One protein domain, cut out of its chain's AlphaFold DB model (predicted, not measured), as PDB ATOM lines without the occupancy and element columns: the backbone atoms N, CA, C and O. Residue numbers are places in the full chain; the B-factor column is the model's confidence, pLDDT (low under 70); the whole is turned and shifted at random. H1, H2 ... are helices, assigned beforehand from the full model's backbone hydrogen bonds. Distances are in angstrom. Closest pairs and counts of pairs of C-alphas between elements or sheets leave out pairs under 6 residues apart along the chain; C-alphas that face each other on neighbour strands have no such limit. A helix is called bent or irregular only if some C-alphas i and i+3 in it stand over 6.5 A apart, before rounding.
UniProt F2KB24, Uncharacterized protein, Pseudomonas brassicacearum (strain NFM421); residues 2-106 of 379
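AT A GLANCE: This is residues 2 to 106 of the 379 residues of an uncharacterized protein of Pseudomonas brassicacearum (strain NFM421) (UniProt F2KB24). Two long helices, H2 and H4, run side by side in opposite ways and make a rod, with the short H1 set across one end and the short H3 folding back beside H2 at the other. The 105 printed residues hold four named helices, in the order H1, H2, H3, H4, and no named strand: the class is all helix. The whole is only just extended, close to loose, with a radius of gyration of the C-alphas of 19.6 A and spans of 64 by 21 by 19 A.

HOW THE PARTS SIT: H2, residues 15 to 47, touches H4, residues 71 to 103, at a shallow tilt of 16 degrees, opposite ways; their closest C-alphas, of Ala 31 and Trp 82, are 5.8 A apart. H3, residues 50 to 61, only just touches H4, with 3 pairs of C-alphas within 8 A; Arg 54 and Pro 71 have the closest, 5.6 A apart. H2, H3 and H4 form a bundle, helices at shallow tilts to one another. H2 and H3 are close but not clearly touching. H1, residues 2 to 12, touches H4 with residues 97 to 101 of H4 alone, about perpendicular at 77 degrees; the closest C-alphas are those of Ala 11 and Val 100, 6.4 A apart. H1 and H3 are apart. O i to N i+4 pairs within hydrogen-bond range number 4 of 7 in H1, 27 of 29 in H2, 6 of 8 in H3 and 28 of 29 in H4.

IN THESE COORDINATES: H2 begins at C-alpha 15 (5.713, 6.499, -31.844) and is 49.0 A long. H4, 47.2 A long, ends at C-alpha 103 (-4.953, -0.219, -39.572). H1 is 16.8 A and H3 17.4 A long. H1, only just, and H2 and H3 are irregular: C-alphas 6 and 9 are 7.0 A apart, 43 and 46 7.3 A, and 51 and 54 7.1 A.

THE WHOLE: The C-alphas farthest apart, of Glu 51 and Ser 106, are separated by 63.6 A. The printed part has no cut and no long link. Residue 4 and residues 105 to 106 are under pLDDT 70.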
ATOM      1  N   GLU A   2       0.898   4.078 -56.004       77.62
ATOM      2  CA  GLU A   2       1.176   5.444 -55.519       77.62
ATOM      3  C   GLU A   2       0.628   5.739 -54.112       77.62
ATOM      4  O   GLU A   2       1.344   6.311 -53.293       77.62
ATOM      5  N   GLU A   3      -0.585   5.270 -53.785       72.31
ATOM      6  CA  GLU A   3      -1.162   5.407 -52.432       72.31
ATOM      7  C   GLU A   3      -0.277   4.775 -51.348       72.31
ATOM      8  O   GLU A   3      -0.122   5.327 -50.259       72.31
ATOM      9  N   PHE A   4       0.359   3.639 -51.655       69.81
ATOM     10  CA  PHE A   4       1.239   2.953 -50.713       69.81
ATOM     11  C   PHE A   4       2.472   3.804 -50.409       69.81
ATOM     12  O   PHE A   4       2.780   4.032 -49.241       69.81
ATOM     13  N   VAL A   5       3.123   4.348 -51.443       77.25
ATOM     14  CA  VAL A   5       4.323   5.188 -51.289       77.25
ATOM     15  C   VAL A   5       3.999   6.477 -50.527       77.25
ATOM     16  O   VAL A   5       4.766   6.878 -49.651       77.25
ATOM     17  N   ARG A   6       2.831   7.085 -50.780       77.00
ATOM     18  CA  ARG A   6       2.369   8.283 -50.058       77.00
ATOM     19  C   ARG A   6       2.055   8.025 -48.579       77.00
ATOM     20  O   ARG A   6       2.128   8.952 -47.780       77.00
ATOM     21  N   SER A   7       1.744   6.785 -48.194       72.25
ATOM     22  CA  SER A   7       1.414   6.426 -46.803       72.25
ATOM     23  C   SER A   7       2.635   6.209 -45.890       72.25
ATOM     24  O   SER A   7       2.510   6.273 -44.664       72.25
ATOM     25  N   ILE A   8       3.827   6.011 -46.467       73.69
ATOM     26  CA  ILE A   8       5.065   5.706 -45.726       73.69
ATOM     27  C   ILE A   8       5.429   6.792 -44.689       73.69
ATOM     28  O   ILE A   8       5.705   6.431 -43.541       73.69
ATOM     29  N   PRO A   9       5.396   8.105 -45.006       81.31
ATOM     30  CA  PRO A   9       5.754   9.144 -44.035       81.31
ATOM     31  C   PRO A   9       4.781   9.209 -42.852       81.31
ATOM     32  O   PRO A   9       5.194   9.419 -41.712       81.31
ATOM     33  N   ALA A  10       3.488   8.977 -43.101       73.44
ATOM     34  CA  ALA A  10       2.472   8.966 -42.054       73.44
ATOM     35  C   ALA A  10       2.683   7.787 -41.091       73.44
ATOM     36  O   ALA A  10       2.632   7.973 -39.875       73.44
ATOM     37  N   ALA A  11       3.008   6.600 -41.613       71.69
ATOM     38  CA  ALA A  11       3.352   5.447 -40.784       71.69
ATOM     39  C   ALA A  11       4.611   5.706 -39.934       71.69
ATOM     40  O   ALA A  11       4.636   5.345 -38.757       71.69
ATOM     41  N   ALA A  12       5.617   6.393 -40.488       77.94
ATOM     42  CA  ALA A  12       6.849   6.743 -39.776       77.94
ATOM     43  C   ALA A  12       6.640   7.741 -38.620       77.94
ATOM     44  O   ALA A  12       7.436   7.760 -37.685       77.94
ATOM     45  N   SER A  13       5.567   8.539 -38.650       80.12
ATOM     46  CA  SER A  13       5.260   9.515 -37.592       80.12
ATOM     47  C   SER A  13       4.652   8.905 -36.320       80.12
ATOM     48  O   SER A  13       4.514   9.589 -35.306       80.12
ATOM     49  N   SER A  14       4.299   7.616 -36.346       79.56
ATOM     50  CA  SER A  14       3.770   6.921 -35.174       79.56
ATOM     51  C   SER A  14       4.890   6.594 -34.172       79.56
ATOM     52  O   SER A  14       5.892   5.989 -34.567       79.56
ATOM     53  N   PRO A  15       4.726   6.877 -32.862       82.94
ATOM     54  CA  PRO A  15       5.713   6.499 -31.844       82.94
ATOM     55  C   PRO A  15       5.940   4.978 -31.788       82.94
ATOM     56  O   PRO A  15       7.046   4.518 -31.506       82.94
ATOM     57  N   TYR A  16       4.924   4.183 -32.141       82.31
ATOM     58  CA  TYR A  16       5.042   2.727 -32.238       82.31
ATOM     59  C   TYR A  16       5.920   2.283 -33.409       82.31
ATOM     60  O   TYR A  16       6.655   1.304 -33.288       82.31
ATOM     61  N   ALA A  17       5.883   3.008 -34.532       81.62
ATOM     62  CA  ALA A  17       6.750   2.719 -35.668       81.62
ATOM     63  C   ALA A  17       8.215   2.993 -35.311       81.62
ATOM     64  O   ALA A  17       9.079   2.178 -35.621       81.62
ATOM     65  N   LEU A  18       8.487   4.078 -34.576       82.94
ATOM     66  CA  LEU A  18       9.827   4.386 -34.077       82.94
ATOM     67  C   LEU A  18      10.377   3.266 -33.175       82.94
ATOM     68  O   LEU A  18      11.506   2.819 -33.377       82.94
ATOM     69  N   ALA A  19       9.571   2.761 -32.236       85.56
ATOM     70  CA  ALA A  19       9.961   1.632 -31.389       85.56
ATOM     71  C   ALA A  19      10.222   0.352 -32.206       85.56
ATOM     72  O   ALA A  19      11.227  -0.328 -31.985       85.56
ATOM     73  N   ALA A  20       9.368   0.047 -33.187       84.25
ATOM     74  CA  ALA A  20       9.548  -1.107 -34.066       84.25
ATOM     75  C   ALA A  20      10.843  -1.010 -34.893       84.25
ATOM     76  O   ALA A  20      11.591  -1.987 -34.978       84.25
ATOM     77  N   TYR A  21      11.151   0.169 -35.444       84.38
ATOM     78  CA  TYR A  21      12.405   0.409 -36.160       84.38
ATOM     79  C   TYR A  21      13.628   0.282 -35.253       84.38
ATOM     80  O   TYR A  21      14.625  -0.309 -35.664       84.38
ATOM     81  N   ALA A  22      13.552   0.777 -34.015       89.19
ATOM     82  CA  ALA A  22      14.642   0.656 -33.052       89.19
ATOM     83  C   ALA A  22      14.933  -0.814 -32.708       89.19
ATOM     84  O   ALA A  22      16.082  -1.252 -32.791       89.19
ATOM     85  N   ILE A  23      13.899  -1.605 -32.400       87.94
ATOM     86  CA  ILE A  23      14.042  -3.043 -32.113       87.94
ATOM     87  C   ILE A  23      14.625  -3.774 -33.324       87.94
ATOM     88  O   ILE A  23      15.566  -4.559 -33.192       87.94
ATOM     89  N   ALA A  24      14.111  -3.485 -34.518       87.25
ATOM     90  CA  ALA A  24      14.613  -4.074 -35.747       87.25
ATOM     91  C   ALA A  24      16.080  -3.729 -36.017       87.25
ATOM     92  O   ALA A  24      16.853  -4.609 -36.392       87.25
ATOM     93  N   ALA A  25      16.483  -2.479 -35.784       88.38
ATOM     94  CA  ALA A  25      17.866  -2.047 -35.923       88.38
ATOM     95  C   ALA A  25      18.789  -2.789 -34.943       88.38
ATOM     96  O   ALA A  25      19.856  -3.254 -35.346       88.38
ATOM     97  N   VAL A  26      18.367  -2.974 -33.688       92.88
ATOM     98  CA  VAL A  26      19.131  -3.742 -32.688       92.88
ATOM     99  C   VAL A  26      19.280  -5.205 -33.114       92.88
ATOM    100  O   VAL A  26      20.392  -5.735 -33.096       92.88
ATOM    101  N   ILE A  27      18.198  -5.850 -33.565       90.00
ATOM    102  CA  ILE A  27      18.240  -7.236 -34.063       90.00
ATOM    103  C   ILE A  27      19.148  -7.341 -35.294       90.00
ATOM    104  O   ILE A  27      19.952  -8.271 -35.387       90.00
ATOM    105  N   PHE A  28      19.064  -6.382 -36.216       89.25
ATOM    106  CA  PHE A  28      19.888  -6.343 -37.420       89.25
ATOM    107  C   PHE A  28      21.378  -6.203 -37.087       89.25
ATOM    108  O   PHE A  28      22.201  -6.957 -37.610       89.25
ATOM    109  N   LEU A  29      21.734  -5.288 -36.180       93.19
ATOM    110  CA  LEU A  29      23.112  -5.112 -35.715       93.19
ATOM    111  C   LEU A  29      23.622  -6.365 -34.999       93.19
ATOM    112  O   LEU A  29      24.734  -6.823 -35.273       93.19
ATOM    113  N   PHE A  30      22.799  -6.965 -34.139       93.94
ATOM    114  CA  PHE A  30      23.142  -8.196 -33.438       93.94
ATOM    115  C   PHE A  30      23.374  -9.363 -34.410       93.94
ATOM    116  O   PHE A  30      24.453  -9.964 -34.401       93.94
ATOM    117  N   ALA A  31      22.427  -9.649 -35.307       92.06
ATOM    118  CA  ALA A  31      22.552 -10.724 -36.293       92.06
ATOM    119  C   ALA A  31      23.714 -10.473 -37.269       92.06
ATOM    120  O   ALA A  31      24.490 -11.384 -37.572       92.06
ATOM    121  N   GLY A  32      23.887  -9.224 -37.710       93.94
ATOM    122  CA  GLY A  32      24.985  -8.809 -38.579       93.94
ATOM    123  C   GLY A  32      26.355  -8.987 -37.924       93.94
ATOM    124  O   GLY A  32      27.273  -9.515 -38.556       93.94
ATOM    125  N   SER A  33      26.496  -8.622 -36.645       95.50
ATOM    126  CA  SER A  33      27.738  -8.835 -35.889       95.50
ATOM    127  C   SER A  33      28.095 -10.323 -35.788       95.50
ATOM    128  O   SER A  33      29.237 -10.703 -36.054       95.50
ATOM    129  N   ARG A  34      27.106 -11.185 -35.516       95.25
ATOM    130  CA  ARG A  34      27.290 -12.643 -35.432       95.25
ATOM    131  C   ARG A  34      27.651 -13.260 -36.782       95.25
ATOM    132  O   ARG A  34      28.519 -14.130 -36.830       95.25
ATOM    133  N   LEU A  35      27.060 -12.786 -37.880       95.69
ATOM    134  CA  LEU A  35      27.416 -13.218 -39.238       95.69
ATOM    135  C   LEU A  35      28.848 -12.830 -39.616       95.69
ATOM    136  O   LEU A  35      29.571 -13.650 -40.187       95.69
ATOM    137  N   ARG A  36      29.276 -11.608 -39.277       96.31
ATOM    138  CA  ARG A  36      30.660 -11.161 -39.500       96.31
ATOM    139  C   ARG A  36      31.645 -11.992 -38.686       96.31
ATOM    140  O   ARG A  36      32.626 -12.462 -39.250       96.31
ATOM    141  N   LEU A  37      31.353 -12.230 -37.406       96.06
ATOM    142  CA  LEU A  37      32.172 -13.088 -36.550       96.06
ATOM    143  C   LEU A  37      32.286 -14.506 -37.127       96.06
ATOM    144  O   LEU A  37      33.388 -15.028 -37.238       96.06
ATOM    145  N   ALA A  38      31.171 -15.104 -37.556       95.69
ATOM    146  CA  ALA A  38      31.168 -16.433 -38.167       95.69
ATOM    147  C   ALA A  38      32.008 -16.490 -39.452       95.69
ATOM    148  O   ALA A  38      32.710 -17.474 -39.677       95.69
ATOM    149  N   LYS A  39      31.965 -15.435 -40.277       96.38
ATOM    150  CA  LYS A  39      32.809 -15.323 -41.473       96.38
ATOM    151  C   LYS A  39      34.292 -15.249 -41.100       96.38
ATOM    152  O   LYS A  39      35.068 -16.059 -41.582       96.38
ATOM    153  N   VAL A  40      34.659 -14.353 -40.182       97.12
ATOM    154  CA  VAL A  40      36.051 -14.194 -39.726       97.12
ATOM    155  C   VAL A  40      36.588 -15.478 -39.090       97.12
ATOM    156  O   VAL A  40      37.737 -15.838 -39.328       97.12
ATOM    157  N   LEU A  41      35.770 -16.182 -38.301       96.75
ATOM    158  CA  LEU A  41      36.151 -17.464 -37.713       96.75
ATOM    159  C   LEU A  41      36.382 -18.525 -38.788       96.75
ATOM    160  O   LEU A  41      37.394 -19.205 -38.723       96.75
ATOM    161  N   LEU A  42      35.497 -18.642 -39.785       96.88
ATOM    162  CA  LEU A  42      35.691 -19.581 -40.897       96.88
ATOM    163  C   LEU A  42      36.940 -19.265 -41.720       96.88
ATOM    164  O   LEU A  42      37.642 -20.189 -42.103       96.88
ATOM    165  N   ASP A  43      37.234 -17.988 -41.954       97.75
ATOM    166  CA  ASP A  43      38.401 -17.580 -42.742       97.75
ATOM    167  C   ASP A  43      39.723 -17.859 -41.995       97.75
ATOM    168  O   ASP A  43      40.759 -18.073 -42.620       97.75
ATOM    169  N   LYS A  44      39.703 -17.865 -40.652       97.38
ATOM    170  CA  LYS A  44      40.895 -18.080 -39.811       97.38
ATOM    171  C   LYS A  44      41.023 -19.491 -39.240       97.38
ATOM    172  O   LYS A  44      42.086 -19.813 -38.710       97.38
ATOM    173  N   ILE A  45      39.995 -20.335 -39.319       97.19
ATOM    174  CA  ILE A  45      39.979 -21.626 -38.609       97.19
ATOM    175  C   ILE A  45      41.090 -22.573 -39.064       97.19
ATOM    176  O   ILE A  45      41.666 -23.278 -38.238       97.19
ATOM    177  N   ASP A  46      41.449 -22.527 -40.347       97.25
ATOM    178  CA  ASP A  46      42.491 -23.384 -40.912       97.25
ATOM    179  C   ASP A  46      43.893 -23.007 -40.420       97.25
ATOM    180  O   ASP A  46      44.775 -23.862 -40.380       97.25
ATOM    181  N   SER A  47      44.085 -21.761 -39.969       97.94
ATOM    182  CA  SER A  47      45.343 -21.300 -39.363       97.94
ATOM    183  C   SER A  47      45.516 -21.718 -37.899       97.94
ATOM    184  O   SER A  47      46.613 -21.596 -37.358       97.94
ATOM    185  N   ILE A  48      44.452 -22.203 -37.251       97.69
ATOM    186  CA  ILE A  48      44.465 -22.600 -35.841       97.69
ATOM    187  C   ILE A  48      44.774 -24.106 -35.751       97.69
ATOM    188  O   ILE A  48      44.128 -24.893 -36.464       97.69
ATOM    189  N   PRO A  49      45.702 -24.536 -34.869       98.06
ATOM    190  CA  PRO A  49      45.980 -25.951 -34.637       98.06
ATOM    191  C   PRO A  49      44.703 -26.731 -34.270       98.06
ATOM    192  O   PRO A  49      43.886 -26.211 -33.500       98.06
ATOM    193  N   PRO A  50      44.479 -27.950 -34.804       97.44
ATOM    194  CA  PRO A  50      43.226 -28.698 -34.636       97.44
ATOM    195  C   PRO A  50      42.746 -28.835 -33.183       97.44
ATOM    196  O   PRO A  50      41.550 -28.708 -32.908       97.44
ATOM    197  N   GLU A  51      43.676 -29.034 -32.254       97.31
ATOM    198  CA  GLU A  51      43.455 -29.166 -30.814       97.31
ATOM    199  C   GLU A  51      42.921 -27.885 -30.146       97.31
ATOM    200  O   GLU A  51      42.171 -27.961 -29.169       97.31
ATOM    201  N   GLU A  52      43.221 -26.705 -30.694       97.94
ATOM    202  CA  GLU A  52      42.811 -25.410 -30.133       97.94
ATOM    203  C   GLU A  52      41.551 -24.828 -30.786       97.94
ATOM    204  O   GLU A  52      40.928 -23.910 -30.235       97.94
ATOM    205  N   ARG A  53      41.123 -25.363 -31.939       97.94
ATOM    206  CA  ARG A  53      39.974 -24.839 -32.703       97.94
ATOM    207  C   ARG A  53      38.708 -24.780 -31.868       97.94
ATOM    208  O   ARG A  53      38.034 -23.754 -31.846       97.94
ATOM    209  N   ARG A  54      38.392 -25.858 -31.145       97.81
ATOM    210  CA  ARG A  54      37.180 -25.919 -30.319       97.81
ATOM    211  C   ARG A  54      37.186 -24.837 -29.246       97.81
ATOM    212  O   ARG A  54      36.239 -24.061 -29.172       97.81
ATOM    213  N   ARG A  55      38.270 -24.753 -28.471       97.62
ATOM    214  CA  ARG A  55      38.422 -23.762 -27.400       97.62
ATOM    215  C   ARG A  55      38.337 -22.338 -27.949       97.62
ATOM    216  O   ARG A  55      37.661 -21.497 -27.367       97.62
ATOM    217  N   THR A  56      38.972 -22.082 -29.090       97.50
ATOM    218  CA  THR A  56      38.950 -20.762 -29.731       97.50
ATOM    219  C   THR A  56      37.543 -20.369 -30.171       97.50
ATOM    220  O   THR A  56      37.120 -19.238 -29.932       97.50
ATOM    221  N   VAL A  57      36.790 -21.299 -30.768       97.19
ATOM    222  CA  VAL A  57      35.400 -21.041 -31.167       97.19
ATOM    223  C   VAL A  57      34.519 -20.805 -29.942       97.19
ATOM    224  O   VAL A  57      33.785 -19.824 -29.939       97.19
ATOM    225  N   GLU A  58      34.632 -21.619 -28.889       97.50
ATOM    226  CA  GLU A  58      33.848 -21.459 -27.653       97.50
ATOM    227  C   GLU A  58      34.102 -20.104 -26.969       97.50
ATOM    228  O   GLU A  58      33.150 -19.439 -26.555       97.50
ATOM    229  N   ILE A  59      35.364 -19.658 -26.915       97.50
ATOM    230  CA  ILE A  59      35.739 -18.339 -26.383       97.50
ATOM    231  C   ILE A  59      35.167 -17.219 -27.258       97.50
ATOM    232  O   ILE A  59      34.573 -16.275 -26.742       97.50
ATOM    233  N   ALA A  60      35.323 -17.316 -28.581       96.12
ATOM    234  CA  ALA A  60      34.879 -16.272 -29.499       96.12
ATOM    235  C   ALA A  60      33.351 -16.129 -29.534       96.12
ATOM    236  O   ALA A  60      32.826 -15.026 -29.689       96.12
ATOM    237  N   THR A  61      32.618 -17.238 -29.423       95.31
ATOM    238  CA  THR A  61      31.156 -17.230 -29.532       95.31
ATOM    239  C   THR A  61      30.459 -17.111 -28.182       95.31
ATOM    240  O   THR A  61      29.293 -16.695 -28.162       95.31
ATOM    241  N   GLY A  62      31.152 -17.437 -27.085       96.50
ATOM    242  CA  GLY A  62      30.600 -17.508 -25.732       96.50
ATOM    243  C   GLY A  62      29.642 -18.687 -25.539       96.50
ATOM    244  O   GLY A  62      28.750 -18.624 -24.699       96.50
ATOM    245  N   THR A  63      29.758 -19.736 -26.357       95.81
ATOM    246  CA  THR A  63      28.840 -20.885 -26.347       95.81
ATOM    247  C   THR A  63      29.619 -22.186 -26.326       95.81
ATOM    248  O   THR A  63      30.497 -22.370 -27.162       95.81
ATOM    249  N   VAL A  64      29.240 -23.113 -25.447       97.25
ATOM    250  CA  VAL A  64      29.836 -24.454 -25.390       97.25
ATOM    251  C   VAL A  64      29.462 -25.240 -26.648       97.25
ATOM    252  O   VAL A  64      28.279 -25.346 -26.994       97.25
ATOM    253  N   LEU A  65      30.458 -25.783 -27.352       97.19
ATOM    254  CA  LEU A  65      30.229 -26.555 -28.570       97.19
ATOM    255  C   LEU A  65      29.784 -27.982 -28.206       97.19
ATOM    256  O   LEU A  65      30.364 -28.594 -27.303       97.19
ATOM    257  N   PRO A  66      28.798 -28.568 -28.911       96.75
ATOM    258  CA  PRO A  66      28.450 -29.977 -28.748       96.75
ATOM    259  C   PRO A  66      29.640 -30.885 -29.075       96.75
ATOM    260  O   PRO A  66      30.312 -30.692 -30.083       96.75
ATOM    261  N   THR A  67      29.869 -31.928 -28.274       96.81
ATOM    262  CA  THR A  67      31.009 -32.853 -28.451       96.81
ATOM    263  C   THR A  67      30.987 -33.641 -29.760       96.81
ATOM    264  O   THR A  67      32.028 -34.129 -30.183       96.81
ATOM    265  N   ARG A  68      29.820 -33.776 -30.399       97.00
ATOM    266  CA  ARG A  68      29.617 -34.598 -31.604       97.00
ATOM    267  C   ARG A  68      29.781 -33.843 -32.925       97.00
ATOM    268  O   ARG A  68      29.635 -34.457 -33.975       97.00
ATOM    269  N   ILE A  69      30.007 -32.529 -32.897       97.00
ATOM    270  CA  ILE A  69      30.029 -31.684 -34.100       97.00
ATOM    271  C   ILE A  69      31.391 -31.000 -34.189       97.00
ATOM    272  O   ILE A  69      31.861 -30.445 -33.196       97.00
ATOM    273  N   SER A  70      32.020 -31.020 -35.368       97.38
ATOM    274  CA  SER A  70      33.278 -30.292 -35.554       97.38
ATOM    275  C   SER A  70      33.050 -28.775 -35.427       97.38
ATOM    276  O   SER A  70      31.974 -28.285 -35.797       97.38
ATOM    277  N   PRO A  71      34.031 -27.998 -34.937       96.88
ATOM    278  CA  PRO A  71      33.892 -26.546 -34.824       96.88
ATOM    279  C   PRO A  71      33.519 -25.868 -36.152       96.88
ATOM    280  O   PRO A  71      32.656 -24.992 -36.186       96.88
ATOM    281  N   GLU A  72      34.084 -26.331 -37.266       96.88
ATOM    282  CA  GLU A  72      33.798 -25.840 -38.616       96.88
ATOM    283  C   GLU A  72      32.337 -26.102 -39.004       96.88
ATOM    284  O   GLU A  72      31.647 -25.211 -39.514       96.88
ATOM    285  N   GLN A  73      31.846 -27.317 -38.745       96.81
ATOM    286  CA  GLN A  73      30.471 -27.703 -39.052       96.81
ATOM    287  C   GLN A  73      29.471 -26.927 -38.190       96.81
ATOM    288  O   GLN A  73      28.433 -26.487 -38.692       96.81
ATOM    289  N   TRP A  74      29.807 -26.683 -36.922       97.06
ATOM    290  CA  TRP A  74      29.002 -25.854 -36.030       97.06
ATOM    291  C   TRP A  74      28.905 -24.407 -36.534       97.06
ATOM    292  O   TRP A  74      27.798 -23.864 -36.609       97.06
ATOM    293  N   ILE A  75      30.024 -23.793 -36.956       96.25
ATOM    294  CA  ILE A  75      30.012 -22.417 -37.483       96.25
ATOM    295  C   ILE A  75      29.199 -22.343 -38.782       96.25
ATOM    296  O   ILE A  75      28.377 -21.436 -38.937       96.25
ATOM    297  N   ARG A  76      29.375 -23.304 -39.702       96.00
ATOM    298  CA  ARG A  76      28.608 -23.363 -40.962       96.00
ATOM    299  C   ARG A  76      27.105 -23.480 -40.708       96.00
ATOM    300  O   ARG A  76      26.333 -22.739 -41.317       96.00
ATOM    301  N   ASN A  77      26.698 -24.347 -39.782       95.56
ATOM    302  CA  ASN A  77      25.292 -24.517 -39.420       95.56
ATOM    303  C   ASN A  77      24.708 -23.238 -38.796       95.56
ATOM    304  O   ASN A  77      23.647 -22.755 -39.196       95.56
ATOM    305  N   ASN A  78      25.436 -22.622 -37.864       94.75
ATOM    306  CA  ASN A  78      24.976 -21.392 -37.227       94.75
ATOM    307  C   ASN A  78      24.946 -20.199 -38.177       94.75
ATOM    308  O   ASN A  78      24.086 -19.334 -38.019       94.75
ATOM    309  N   ARG A  79      25.809 -20.150 -39.198       94.69
ATOM    310  CA  ARG A  79      25.754 -19.103 -40.225       94.69
ATOM    311  C   ARG A  79      24.386 -19.054 -40.907       94.69
ATOM    312  O   ARG A  79      23.840 -17.967 -41.070       94.69
ATOM    313  N   LEU A  80      23.818 -20.212 -41.256       93.88
ATOM    314  CA  LEU A  80      22.475 -20.294 -41.840       93.88
ATOM    315  C   LEU A  80      21.402 -19.838 -40.849       93.88
ATOM    316  O   LEU A  80      20.508 -19.089 -41.228       93.88
ATOM    317  N   ARG A  81      21.527 -20.212 -39.571       93.19
ATOM    318  CA  ARG A  81      20.600 -19.771 -38.520       93.19
ATOM    319  C   ARG A  81      20.613 -18.250 -38.333       93.19
ATOM    320  O   ARG A  81      19.550 -17.642 -38.263       93.19
ATOM    321  N   TRP A  82      21.790 -17.625 -38.292       91.81
ATOM    322  CA  TRP A  82      21.912 -16.166 -38.187       91.81
ATOM    323  C   TRP A  82      21.410 -15.450 -39.444       91.81
ATOM    324  O   TRP A  82      20.751 -14.420 -39.331       91.81
ATOM    325  N   ALA A  83      21.667 -16.008 -40.631       93.44
ATOM    326  CA  ALA A  83      21.128 -15.481 -41.884       93.44
ATOM    327  C   ALA A  83      19.595 -15.561 -41.916       93.44
ATOM    328  O   ALA A  83      18.938 -14.598 -42.304       93.44
ATOM    329  N   PHE A  84      19.024 -16.671 -41.442       93.75
ATOM    330  CA  PHE A  84      17.580 -16.837 -41.311       93.75
ATOM    331  C   PHE A  84      16.983 -15.843 -40.313       93.75
ATOM    332  O   PHE A  84      15.981 -15.212 -40.624       93.75
ATOM    333  N   LEU A  85      17.612 -15.639 -39.150       88.88
ATOM    334  CA  LEU A  85      17.173 -14.630 -38.179       88.88
ATOM    335  C   LEU A  85      17.208 -13.214 -38.764       88.88
ATOM    336  O   LEU A  85      16.287 -12.434 -38.534       88.88
ATOM    337  N   LEU A  86      18.232 -12.891 -39.558       91.50
ATOM    338  CA  LEU A  86      18.324 -11.606 -40.244       91.50
ATOM    339  C   LEU A  86      17.193 -11.451 -41.274       91.50
ATOM    340  O   LEU A  86      16.489 -10.443 -41.250       91.50
ATOM    341  N   ALA A  87      16.953 -12.462 -42.111       92.56
ATOM    342  CA  ALA A  87      15.850 -12.454 -43.074       92.56
ATOM    343  C   ALA A  87      14.474 -12.358 -42.388       92.56
ATOM    344  O   ALA A  87      13.634 -11.553 -42.788       92.56
ATOM    345  N   ALA A  88      14.264 -13.120 -41.310       89.94
ATOM    346  CA  ALA A  88      13.043 -13.084 -40.512       89.94
ATOM    347  C   ALA A  88      12.826 -11.707 -39.867       89.94
ATOM    348  O   ALA A  88      11.703 -11.210 -39.866       89.94
ATOM    349  N   SER A  89      13.888 -11.054 -39.379       87.81
ATOM    350  CA  SER A  89      13.787  -9.704 -38.808       87.81
ATOM    351  C   SER A  89      13.309  -8.676 -39.837       87.81
ATOM    352  O   SER A  89      12.417  -7.886 -39.541       87.81
ATOM    353  N   ILE A  90      13.822  -8.742 -41.071       89.38
ATOM    354  CA  ILE A  90      13.381  -7.877 -42.174       89.38
ATOM    355  C   ILE A  90      11.910  -8.148 -42.504       89.38
ATOM    356  O   ILE A  90      11.132  -7.211 -42.679       89.38
ATOM    357  N   LEU A  91      11.506  -9.419 -42.540       92.38
ATOM    358  CA  LEU A  91      10.125  -9.800 -42.825       92.38
ATOM    359  C   LEU A  91       9.155  -9.298 -41.744       92.38
ATOM    360  O   LEU A  91       8.089  -8.789 -42.080       92.38
ATOM    361  N   ILE A  92       9.542  -9.360 -40.465       87.25
ATOM    362  CA  ILE A  92       8.760  -8.798 -39.352       87.25
ATOM    363  C   ILE A  92       8.614  -7.281 -39.502       87.25
ATOM    364  O   ILE A  92       7.513  -6.765 -39.329       87.25
ATOM    365  N   VAL A  93       9.678  -6.560 -39.870       85.88
ATOM    366  CA  VAL A  93       9.604  -5.107 -40.111       85.88
ATOM    367  C   VAL A  93       8.618  -4.784 -41.226       85.88
ATOM    368  O   VAL A  93       7.746  -3.937 -41.045       85.88
ATOM    369  N   ILE A  94       8.720  -5.483 -42.358       87.88
ATOM    370  CA  ILE A  94       7.808  -5.299 -43.494       87.88
ATOM    371  C   ILE A  94       6.363  -5.582 -43.068       87.88
ATOM    372  O   ILE A  94       5.464  -4.809 -43.401       87.88
ATOM    373  N   LEU A  95       6.139  -6.645 -42.290       90.44
ATOM    374  CA  LEU A  95       4.817  -7.006 -41.785       90.44
ATOM    375  C   LEU A  95       4.245  -5.929 -40.852       90.44
ATOM    376  O   LEU A  95       3.083  -5.561 -40.997       90.44
ATOM    377  N   VAL A  96       5.049  -5.385 -39.935       85.88
ATOM    378  CA  VAL A  96       4.620  -4.303 -39.032       85.88
ATOM    379  C   VAL A  96       4.251  -3.048 -39.822       85.88
ATOM    380  O   VAL A  96       3.195  -2.468 -39.574       85.88
ATOM    381  N   ILE A  97       5.061  -2.658 -40.812       83.19
ATOM    382  CA  ILE A  97       4.755  -1.519 -41.692       83.19
ATOM    383  C   ILE A  97       3.441  -1.760 -42.444       83.19
ATOM    384  O   ILE A  97       2.596  -0.866 -42.500       83.19
ATOM    385  N   ALA A  98       3.236  -2.968 -42.975       85.69
ATOM    386  CA  ALA A  98       2.011  -3.333 -43.681       85.69
ATOM    387  C   ALA A  98       0.774  -3.277 -42.768       85.69
ATOM    388  O   ALA A  98      -0.250  -2.719 -43.158       85.69
ATOM    389  N   ILE A  99       0.872  -3.788 -41.534       87.12
ATOM    390  CA  ILE A  99      -0.218  -3.723 -40.548       87.12
ATOM    391  C   ILE A  99      -0.548  -2.266 -40.217       87.12
ATOM    392  O   ILE A  99      -1.717  -1.889 -40.247       87.12
ATOM    393  N   VAL A 100       0.457  -1.425 -39.950       82.25
ATOM    394  CA  VAL A 100       0.244   0.002 -39.651       82.25
ATOM    395  C   VAL A 100      -0.411   0.726 -40.831       82.25
ATOM    396  O   VAL A 100      -1.313   1.538 -40.617       82.25
ATOM    397  N   ALA A 101      -0.014   0.405 -42.065       78.56
ATOM    398  CA  ALA A 101      -0.615   0.972 -43.271       78.56
ATOM    399  C   ALA A 101      -2.097   0.579 -43.438       78.56
ATOM    400  O   ALA A 101      -2.902   1.407 -43.858       78.56
ATOM    401  N   ILE A 102      -2.475  -0.654 -43.078       84.75
ATOM    402  CA  ILE A 102      -3.864  -1.140 -43.168       84.75
ATOM    403  C   ILE A 102      -4.729  -0.589 -42.022       84.75
ATOM    404  O   ILE A 102      -5.874  -0.193 -42.242       84.75
ATOM    405  N   VAL A 103      -4.198  -0.558 -40.795       84.06
ATOM    406  CA  VAL A 103      -4.953  -0.219 -39.572       84.06
ATOM    407  C   VAL A 103      -5.166   1.285 -39.403       84.06
ATOM    408  O   VAL A 103      -6.039   1.684 -38.635       84.06
ATOM    409  N   ASN A 104      -4.426   2.136 -40.116       72.94
ATOM    410  CA  ASN A 104      -4.544   3.589 -39.998       72.94
ATOM    411  C   ASN A 104      -5.260   4.217 -41.220       72.94
ATOM    412  O   ASN A 104      -4.633   4.938 -42.000       72.94
ATOM    413  N   PRO A 105      -6.587   4.012 -41.399       64.38
ATOM    414  CA  PRO A 105      -7.362   4.566 -42.515       64.38
ATOM    415  C   PRO A 105      -7.533   6.091 -42.434       64.38
ATOM    416  O   PRO A 105      -8.188   6.690 -43.287       64.38
ATOM    417  N   SER A 106      -6.958   6.733 -41.414       58.66
ATOM    418  CA  SER A 106      -7.039   8.169 -41.144       58.66
ATOM    419  C   SER A 106      -6.604   9.037 -42.330       58.66
ATOM    420  O   SER A 106      -7.119  10.139 -42.476       58.66
TER     421      SER A 106